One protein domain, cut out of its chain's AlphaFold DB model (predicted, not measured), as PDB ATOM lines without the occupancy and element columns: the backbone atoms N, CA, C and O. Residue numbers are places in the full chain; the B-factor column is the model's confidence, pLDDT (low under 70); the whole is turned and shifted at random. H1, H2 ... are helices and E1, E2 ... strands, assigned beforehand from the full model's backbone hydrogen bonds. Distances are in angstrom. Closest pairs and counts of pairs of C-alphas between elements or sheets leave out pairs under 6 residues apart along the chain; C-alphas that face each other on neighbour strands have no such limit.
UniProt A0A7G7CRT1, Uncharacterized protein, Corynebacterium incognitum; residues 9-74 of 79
ATOM      1  N   LEU A   9      31.307 -42.409  20.364       96.00
ATOM      2  CA  LEU A   9      30.275 -41.507  20.853       96.00
ATOM      3  C   LEU A   9      30.421 -41.349  22.363       96.00
ATOM      4  O   LEU A   9      30.263 -42.311  23.109       96.00
ATOM      5  N   VAL A  10      30.665 -40.129  22.819       96.25
ATOM      6  CA  VAL A  10      30.710 -39.779  24.238       96.25
ATOM      7  C   VAL A  10      29.428 -39.045  24.596       96.25
ATOM      8  O   VAL A  10      29.080 -38.053  23.952       96.25
ATOM      9  N   ILE A  11      28.745 -39.514  25.638       95.62
ATOM     10  CA  ILE A  11      27.541 -38.896  26.196       95.62
ATOM     11  C   ILE A  11      27.848 -38.523  27.652       95.62
ATOM     12  O   ILE A  11      27.643 -39.345  28.553       95.62
ATOM     13  N   PRO A  12      28.361 -37.303  27.916       93.69
ATOM     14  CA  PRO A  12      28.866 -36.934  29.238       93.69
ATOM     15  C   PRO A  12      27.812 -37.035  30.343       93.69
ATOM     16  O   PRO A  12      28.094 -37.553  31.416       93.69
ATOM     17  N   GLN A  13      26.577 -36.607  30.061       93.62
ATOM     18  CA  GLN A  13      25.472 -36.602  31.031       93.62
ATOM     19  C   GLN A  13      25.081 -38.005  31.513       93.62
ATOM     20  O   GLN A  13      24.520 -38.142  32.595       93.62
ATOM     21  N   LEU A  14      25.366 -39.033  30.709       92.31
ATOM     22  CA  LEU A  14      25.089 -40.432  31.038       92.31
ATOM     23  C   LEU A  14      26.346 -41.185  31.487       92.31
ATOM     24  O   LEU A  14      26.263 -42.377  31.768       92.31
ATOM     25  N   CYS A  15      27.510 -40.527  31.518       91.75
ATOM     26  CA  CYS A  15      28.809 -41.170  31.716       91.75
ATOM     27  C   CYS A  15      29.044 -42.354  30.756       91.75
ATOM     28  O   CYS A  15      29.660 -43.352  31.128       91.75
ATOM     29  N   GLN A  16      28.548 -42.260  29.517       94.06
ATOM     30  CA  GLN A  16      28.646 -43.333  28.524       94.06
ATOM     31  C   GLN A  16      29.644 -43.001  27.418       94.06
ATOM     32  O   GLN A  16      29.717 -41.869  26.940       94.06
ATOM     33  N   THR A  17      30.385 -44.024  26.990       94.75
ATOM     34  CA  THR A  17      31.230 -43.995  25.793       94.75
ATOM     35  C   THR A  17      30.930 -45.234  24.960       94.75
ATOM     36  O   THR A  17      31.140 -46.355  25.422       94.75
ATOM     37  N   LEU A  18      30.418 -45.044  23.747       95.00
ATOM     38  CA  LEU A  18      29.981 -46.117  22.858       95.00
ATOM     39  C   LEU A  18      30.892 -46.166  21.624       95.00
ATOM     40  O   LEU A  18      31.052 -45.137  20.965       95.00
ATOM     41  N   PRO A  19      31.501 -47.316  21.296       96.00
ATOM     42  CA  PRO A  19      32.306 -47.450  20.089       96.00
ATOM     43  C   PRO A  19      31.449 -47.413  18.825       96.00
ATOM     44  O   PRO A  19      30.301 -47.866  18.813       96.00
ATOM     45  N   GLY A  20      32.028 -46.878  17.752       93.44
ATOM     46  CA  GLY A  20      31.459 -46.941  16.415       93.44
ATOM     47  C   GLY A  20      31.350 -48.395  15.937       93.44
ATOM     48  O   GLY A  20      32.227 -49.210  16.237       93.44
ATOM     49  N   PRO A  21      30.296 -48.751  15.182       92.81
ATOM     50  CA  PRO A  21      30.035 -50.134  14.778       92.81
ATOM     51  C   PRO A  21      31.063 -50.693  13.783       92.81
ATOM     52  O   PRO A  21      31.105 -51.901  13.568       92.81
ATOM     53  N   HIS A  22      31.878 -49.839  13.161       91.69
ATOM     54  CA  HIS A  22      32.955 -50.241  12.252       91.69
ATOM     55  C   HIS A  22      34.243 -50.645  12.977       91.69
ATOM     56  O   HIS A  22      35.151 -51.169  12.335       91.69
ATOM     57  N   LEU A  23      34.348 -50.400  14.287       92.25
ATOM     58  CA  LEU A  23      35.526 -50.777  15.060       92.25
ATOM     59  C   LEU A  23      35.493 -52.258  15.430       92.25
ATOM     60  O   LEU A  23      34.504 -52.780  15.943       92.25
ATOM     61  N   THR A  24      36.630 -52.925  15.257       94.31
ATOM     62  CA  THR A  24      36.871 -54.218  15.907       94.31
ATOM     63  C   THR A  24      36.928 -54.051  17.435       94.31
ATOM     64  O   THR A  24      37.217 -52.954  17.921       94.31
ATOM     65  N   PRO A  25      36.735 -55.123  18.228       94.19
ATOM     66  CA  PRO A  25      36.815 -55.037  19.689       94.19
ATOM     67  C   PRO A  25      38.131 -54.437  20.208       94.19
ATOM     68  O   PRO A  25      38.119 -53.629  21.134       94.19
ATOM     69  N   ASN A  26      39.261 -54.775  19.574       92.75
ATOM     70  CA  ASN A  26      40.565 -54.221  19.941       92.75
ATOM     71  C   ASN A  26      40.642 -52.711  19.654       92.75
ATOM     72  O   ASN A  26      41.047 -51.930  20.509       92.75
ATOM     73  N   GLN A  27      40.177 -52.279  18.479       92.56
ATOM     74  CA  GLN A  27      40.137 -50.859  18.122       92.56
ATOM     75  C   GLN A  27      39.210 -50.061  19.043       92.56
ATOM     76  O   GLN A  27      39.557 -48.960  19.459       92.56
ATOM     77  N   ALA A  28      38.059 -50.623  19.421       94.00
ATOM     78  CA  ALA A  28      37.156 -50.004  20.386       94.00
ATOM     79  C   ALA A  28      37.849 -49.773  21.740       94.00
ATOM     80  O   ALA A  28      37.775 -48.674  22.295       94.00
ATOM     81  N   GLN A  29      38.582 -50.770  22.242       93.00
ATOM     82  CA  GLN A  29      39.351 -50.654  23.482       93.00
ATOM     83  C   GLN A  29      40.478 -49.613  23.373       93.00
ATOM     84  O   GLN A  29      40.672 -48.801  24.285       93.00
ATOM     85  N   GLN A  30      41.203 -49.598  22.254       91.69
ATOM     86  CA  GLN A  30      42.254 -48.617  21.972       91.69
ATOM     87  C   GLN A  30      41.705 -47.187  21.903       91.69
ATOM     88  O   GLN A  30      42.293 -46.278  22.498       91.69
ATOM     89  N   ALA A  31      40.566 -46.986  21.240       92.38
ATOM     90  CA  ALA A  31      39.894 -45.696  21.149       92.38
ATOM     91  C   ALA A  31      39.440 -45.206  22.529       92.38
ATOM     92  O   ALA A  31      39.688 -44.053  22.889       92.38
ATOM     93  N   GLN A  32      38.828 -46.079  23.339       93.19
ATOM     94  CA  GLN A  32      38.379 -45.728  24.693       93.19
ATOM     95  C   GLN A  32      39.561 -45.356  25.588       93.19
ATOM     96  O   GLN A  32      39.541 -44.318  26.250       93.19
ATOM     97  N   THR A  33      40.631 -46.151  25.551       90.69
ATOM     98  CA  THR A  33      41.871 -45.867  26.287       90.69
ATOM     99  C   THR A  33      42.469 -44.526  25.858       90.69
ATOM    100  O   THR A  33      42.850 -43.707  26.700       90.69
ATOM    101  N   ALA A  34      42.502 -44.258  24.549       89.56
ATOM    102  CA  ALA A  34      42.991 -42.997  24.012       89.56
ATOM    103  C   ALA A  34      42.157 -41.805  24.501       89.56
ATOM    104  O   ALA A  34      42.756 -40.789  24.862       89.56
ATOM    105  N   TRP A  35      40.828 -41.936  24.544       91.44
ATOM    106  CA  TRP A  35      39.912 -40.916  25.059       91.44
ATOM    107  C   TRP A  35      40.139 -40.636  26.546       91.44
ATOM    108  O   TRP A  35      40.330 -39.483  26.922       91.44
ATOM    109  N   HIS A  36      40.220 -41.669  27.386       89.06
ATOM    110  CA  HIS A  36      40.422 -41.501  28.830       89.06
ATOM    111  C   HIS A  36      41.732 -40.791  29.188       89.06
ATOM    112  O   HIS A  36      41.784 -40.007  30.135       89.06
ATOM    113  N   ALA A  37      42.793 -41.032  28.423       86.56
ATOM    114  CA  ALA A  37      44.071 -40.371  28.646       86.56
ATOM    115  C   ALA A  37      44.188 -39.007  27.925       86.56
ATOM    116  O   ALA A  37      45.244 -38.376  28.000       86.56
ATOM    117  N   TYR A  38      43.196 -38.577  27.134       85.94
ATOM    118  CA  TYR A  38      43.299 -37.359  26.321       85.94
ATOM    119  C   TYR A  38      43.313 -36.113  27.219       85.94
ATOM    120  O   TYR A  38      42.510 -35.997  28.138       85.94
ATOM    121  N   GLY A  39      44.262 -35.200  26.986       82.25
ATOM    122  CA  GLY A  39      44.481 -34.014  27.829       82.25
ATOM    123  C   GLY A  39      45.276 -34.258  29.119       82.25
ATOM    124  O   GLY A  39      45.717 -33.294  29.734       82.25
ATOM    125  N   ASN A  40      45.519 -35.520  29.497       81.25
ATOM    126  CA  ASN A  40      46.281 -35.883  30.700       81.25
ATOM    127  C   ASN A  40      47.726 -36.317  30.404       81.25
ATOM    128  O   ASN A  40      48.553 -36.368  31.311       81.25
ATOM    129  N   THR A  41      48.046 -36.643  29.149       68.88
ATOM    130  CA  THR A  41      49.386 -37.072  28.730       68.88
ATOM    131  C   THR A  41      49.866 -36.282  27.515       68.88
ATOM    132  O   THR A  41      49.112 -36.068  26.565       68.88
ATOM    133  N   VAL A  42      51.133 -35.849  27.532       63.19
ATOM    134  CA  VAL A  42      51.806 -35.288  26.349       63.19
ATOM    135  C   VAL A  42      52.195 -36.462  25.456       63.19
ATOM    136  O   VAL A  42      52.964 -37.325  25.872       63.19
ATOM    137  N   ARG A  43      51.617 -36.538  24.254       63.16
ATOM    138  CA  ARG A  43      51.784 -37.677  23.339       63.16
ATOM    139  C   ARG A  43      52.681 -37.277  22.174       63.16
ATOM    140  O   ARG A  43      52.280 -36.444  21.367       63.16
ATOM    141  N   THR A  44      53.884 -37.843  22.106       62.12
ATOM    142  CA  THR A  44      54.918 -37.470  21.122       62.12
ATOM    143  C   THR A  44      55.006 -38.422  19.925       62.12
ATOM    144  O   THR A  44      55.437 -37.987  18.863       62.12
ATOM    145  N   ASN A  45      54.528 -39.668  20.049       68.00
ATOM    146  CA  ASN A  45      54.525 -40.675  18.979       68.00
ATOM    147  C   ASN A  45      53.079 -41.038  18.593       68.00
ATOM    148  O   ASN A  45      52.429 -41.843  19.261       68.00
ATOM    149  N   ILE A  46      52.555 -40.393  17.546       71.44
ATOM    150  CA  ILE A  46      51.181 -40.591  17.061       71.44
ATOM    151  C   ILE A  46      51.191 -41.657  15.962       71.44
ATOM    152  O   ILE A  46      51.690 -41.399  14.871       71.44
ATOM    153  N   GLU A  47      50.616 -42.830  16.230       74.56
ATOM    154  CA  GLU A  47      50.472 -43.900  15.223       74.56
ATOM    155  C   GLU A  47      49.126 -43.868  14.504       74.56
ATOM    156  O   GLU A  47      49.030 -44.164  13.315       74.56
ATOM    157  N   GLN A  48      48.074 -43.510  15.231       82.69
ATOM    158  CA  GLN A  48      46.709 -43.500  14.730       82.69
ATOM    159  C   GLN A  48      45.948 -42.327  15.343       82.69
ATOM    160  O   GLN A  48      46.330 -41.794  16.383       82.69
ATOM    161  N   THR A  49      44.857 -41.913  14.712       90.19
ATOM    162  CA  THR A  49      43.916 -40.945  15.282       90.19
ATOM    163  C   THR A  49      42.516 -41.534  15.362       90.19
ATOM    164  O   THR A  49      42.127 -42.304  14.488       90.19
ATOM    165  N   TRP A  50      41.754 -41.118  16.370       93.44
ATOM    166  CA  TRP A  50      40.355 -41.475  16.577       93.44
ATOM    167  C   TRP A  50      39.467 -40.238  16.470       93.44
ATOM    168  O   TRP A  50      39.776 -39.190  17.037       93.44
ATOM    169  N   THR A  51      38.341 -40.367  15.790       95.94
ATOM    170  CA  THR A  51      37.295 -39.351  15.711       95.94
ATOM    171  C   THR A  51      36.292 -39.567  16.836       95.94
ATOM    172  O   THR A  51      35.577 -40.563  16.867       95.94
ATOM    173  N   ILE A  52      36.199 -38.616  17.756       95.94
ATOM    174  CA  ILE A  52      35.275 -38.646  18.889       95.94
ATOM    175  C   ILE A  52      34.124 -37.690  18.602       95.94
ATOM    176  O   ILE A  52      34.342 -36.505  18.347       95.94
ATOM    177  N   ALA A  53      32.894 -38.183  18.666       96.25
ATOM    178  CA  ALA A  53      31.691 -37.366  18.683       96.25
ATOM    179  C   ALA A  53      31.221 -37.180  20.127       96.25
ATOM    180  O   ALA A  53      31.052 -38.150  20.860       96.25
ATOM    181  N   VAL A  54      30.970 -35.936  20.531       95.62
ATOM    182  CA  VAL A  54      30.385 -35.613  21.837       95.62
ATOM    183  C   VAL A  54      28.924 -35.246  21.635       95.62
ATOM    184  O   VAL A  54      28.610 -34.221  21.012       95.62
ATOM    185  N   ALA A  55      28.034 -36.078  22.164       95.69
ATOM    186  CA  ALA A  55      26.599 -35.855  22.136       95.69
ATOM    187  C   ALA A  55      26.066 -35.423  23.500       95.69
ATOM    188  O   ALA A  55      26.475 -35.927  24.544       95.69
ATOM    189  N   HIS A  56      25.115 -34.498  23.465       95.25
ATOM    190  CA  HIS A  56      24.354 -34.069  24.629       95.25
ATOM    191  C   HIS A  56      22.879 -34.369  24.402       95.25
ATOM    192  O   HIS A  56      22.379 -34.250  23.281       95.25
ATOM    193  N   LEU A  57      22.190 -34.727  25.477       91.38
ATOM    194  CA  LEU A  57      20.745 -34.836  25.500       91.38
ATOM    195  C   LEU A  57      20.153 -33.422  25.522       91.38
ATOM    196  O   LEU A  57      20.388 -32.660  26.465       91.38
ATOM    197  N   ARG A  58      19.409 -33.066  24.476       89.00
ATOM    198  CA  ARG A  58      18.646 -31.818  24.354       89.00
ATOM    199  C   ARG A  58      17.222 -32.180  23.978       89.00
ATOM    200  O   ARG A  58      17.023 -32.921  23.026       89.00
ATOM    201  N   ASP A  59      16.258 -31.721  24.769       88.75
ATOM    202  CA  ASP A  59      14.829 -31.955  24.520       88.75
ATOM    203  C   ASP A  59      14.455 -33.441  24.326       88.75
ATOM    204  O   ASP A  59      13.553 -33.785  23.572       88.75
ATOM    205  N   GLY A  60      15.158 -34.342  25.024       86.81
ATOM    206  CA  GLY A  60      14.945 -35.792  24.931       86.81
ATOM    207  C   GLY A  60      15.680 -36.483  23.778       86.81
ATOM    208  O   GLY A  60      15.651 -37.709  23.702       86.81
ATOM    209  N   GLU A  61      16.398 -35.740  22.935       90.88
ATOM    210  CA  GLU A  61      17.157 -36.278  21.806       90.88
ATOM    211  C   GLU A  61      18.670 -36.142  22.009       90.88
ATOM    212  O   GLU A  61      19.184 -35.124  22.481       90.88
ATOM    213  N   LEU A  62      19.421 -37.182  21.634       90.69
ATOM    214  CA  LEU A  62      20.881 -37.122  21.605       90.69
ATOM    215  C   LEU A  62      21.340 -36.365  20.359       90.69
ATOM    216  O   LEU A  62      21.246 -36.866  19.241       90.69
ATOM    217  N   THR A  63      21.897 -35.176  20.567       93.50
ATOM    218  CA  THR A  63      22.450 -34.338  19.500       93.50
ATOM    219  C   THR A  63      23.967 -34.297  19.605       93.50
ATOM    220  O   THR A  63      24.506 -33.929  20.650       93.50
ATOM    221  N   ILE A  64      24.678 -34.618  18.518       93.62
ATOM    222  CA  ILE A  64      26.129 -34.401  18.442       93.62
ATOM    223  C   ILE A  64      26.388 -32.895  18.442       93.62
ATOM    224  O   ILE A  64      26.005 -32.176  17.526       93.62
ATOM    225  N   THR A  65      27.061 -32.425  19.481       94.50
ATOM    226  CA  THR A  65      27.381 -31.003  19.677       94.50
ATOM    227  C   THR A  65      28.808 -30.658  19.284       94.50
ATOM    228  O   THR A  65      29.128 -29.493  19.064       94.50
ATOM    229  N   SER A  66      29.693 -31.650  19.228       93.81
ATOM    230  CA  SER A  66      31.096 -31.457  18.875       93.81
ATOM    231  C   SER A  66      31.678 -32.737  18.298       93.81
ATOM    232  O   SER A  66      31.244 -33.840  18.635       93.81
ATOM    233  N   LYS A  67      32.679 -32.576  17.437       94.88
ATOM    234  CA  LYS A  67      33.542 -33.657  16.969       94.88
ATOM    235  C   LYS A  67      34.987 -33.229  17.159       94.88
ATOM    236  O   LYS A  67      35.316 -32.073  16.907       94.88
ATOM    237  N   LEU A  68      35.829 -34.148  17.603       92.94
ATOM    238  CA  LEU A  68      37.256 -33.920  17.766       92.94
ATOM    239  C   LEU A  68      38.043 -35.128  17.271       92.94
ATOM    240  O   LEU A  68      37.560 -36.256  17.313       92.94
ATOM    241  N   THR A  69      39.268 -34.883  16.833       91.94
ATOM    242  CA  THR A  69      40.212 -35.934  16.464       91.94
ATOM    243  C   THR A  69      41.271 -36.019  17.551       91.94
ATOM    244  O   THR A  69      41.908 -35.015  17.866       91.94
ATOM    245  N   ILE A  70      41.445 -37.200  18.142       89.62
ATOM    246  CA  ILE A  70      42.424 -37.446  19.205       89.62
ATOM    247  C   ILE A  70      43.496 -38.435  18.733       89.62
ATOM    248  O   ILE A  70      43.176 -39.364  17.996       89.62
ATOM    249  N   PRO A  71      44.759 -38.290  19.153       85.88
ATOM    250  CA  PRO A  71      45.813 -39.242  18.801       85.88
ATOM    251  C   PRO A  71      45.750 -40.531  19.640       85.88
ATOM    252  O   PRO A  71      45.377 -40.497  20.811       85.88
ATOM    253  N   HIS A  72      46.190 -41.653  19.079       76.88
ATOM    254  CA  HIS A  72      46.508 -42.924  19.738       76.88
ATOM    255  C   HIS A  72      48.020 -43.152  19.712       76.88
ATOM    256  O   HIS A  72      48.686 -42.797  18.737       76.88
ATOM    257  N   LEU A  73      48.546 -43.730  20.791       69.50
ATOM    258  CA  LEU A  73      49.962 -44.057  20.904       69.50
ATOM    259  C   LEU A  73      50.265 -45.382  20.206       69.50
ATOM    260  O   LEU A  73      49.462 -46.309  20.280       69.50
ATOM    261  N   ALA A  74      51.478 -45.473  19.668       56.69
ATOM    262  CA  ALA A  74      52.191 -46.738  19.601       56.69
ATOM    263  C   ALA A  74      52.271 -47.382  20.974       56.69
ATOM    264  O   ALA A  74      52.561 -46.694  21.956       56.69
TER     265      ALA A  74
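What this domain is: This is residues 9 to 74 of the 79 residues of an uncharacterized protein of Corynebacterium incognitum (UniProt A0A7G7CRT1). A long, twisted two-strand hairpin, E3 and E4, makes the length of the domain; a small hairpin, E1 and E2, extends it into a four-strand sheet beside part of E3. The one helix, H1, packs over one face of this sheet, and the other face has no named helix. The printed part has 66 residues, with one named helix and four named strands in the order E1, E2, H1, E3, E4; the sheet runs E2, E1, E3, E4 and is mixed, and the class is mixed, helices and strands. The whole is only just compact, close to loose, with a radius of gyration of the C-alphas of 12.6 A, and it is elongated, spanning 41 by 25 by 17 A.

How they stand to each other: E3, residues 46 to 58, and E4, residues 61 to 73, form an antiparallel hairpin with 164 degrees between their directions; N 52 and O 68 are 2.8 A apart and N 63 and O 56 are 2.9 A apart, both within hydrogen-bond range. E4 bends by 61 degrees at residue 66. E1, residues 9 to 11, is the parallel neighbour of E3 at 42 degrees, with N 10 and O 53 at 2.8 A. E2, residues 16 to 19, is antiparallel to E1 at 173 degrees, with N 18 and O 9 at 2.8 A, and these two form the other hairpin. E2 and E4 are the edge strands and are apart. The sheet is twisted: its C-alphas lie up to 4.5 A off their best plane. H1, residues 25 to 36, is on the sheet, with 47 pairs of C-alphas within 10 A. Its closest C-alphas are those of Ala 34 and His 72 to E4, 5.5 A, Pro 19 and Ala 28 to E2, 5.5 A, and Ala 31 and Trp 50 to E3, 6.2 A. Every O i to N i+4 pair inside H1 is within hydrogen-bond range.

Where its parts are: E3 begins at C-alpha 46, (51.181, -40.591, 17.061), and measures 34.5 A from first to last C-alpha. E4 measures 33.7 A and ends at C-alpha 73, (49.962, -44.057, 20.904). H1 measures 16.7 A from C-alpha 25, (36.815, -55.037, 19.689). E2 measures 10.1 A and E1 6.5 A.

The domain as a whole: The C-alphas of Asn 45 and Asp 59, the two farthest apart, are 41.0 A apart. The printed part has no cut. The links E1 to E2, E2 to H1 and E3 to E4 are tight, and H1 to E3 is short. The mean pLDDT of the printed part is 88.3; residues 41 to 45 and 73 to 74 are under 70.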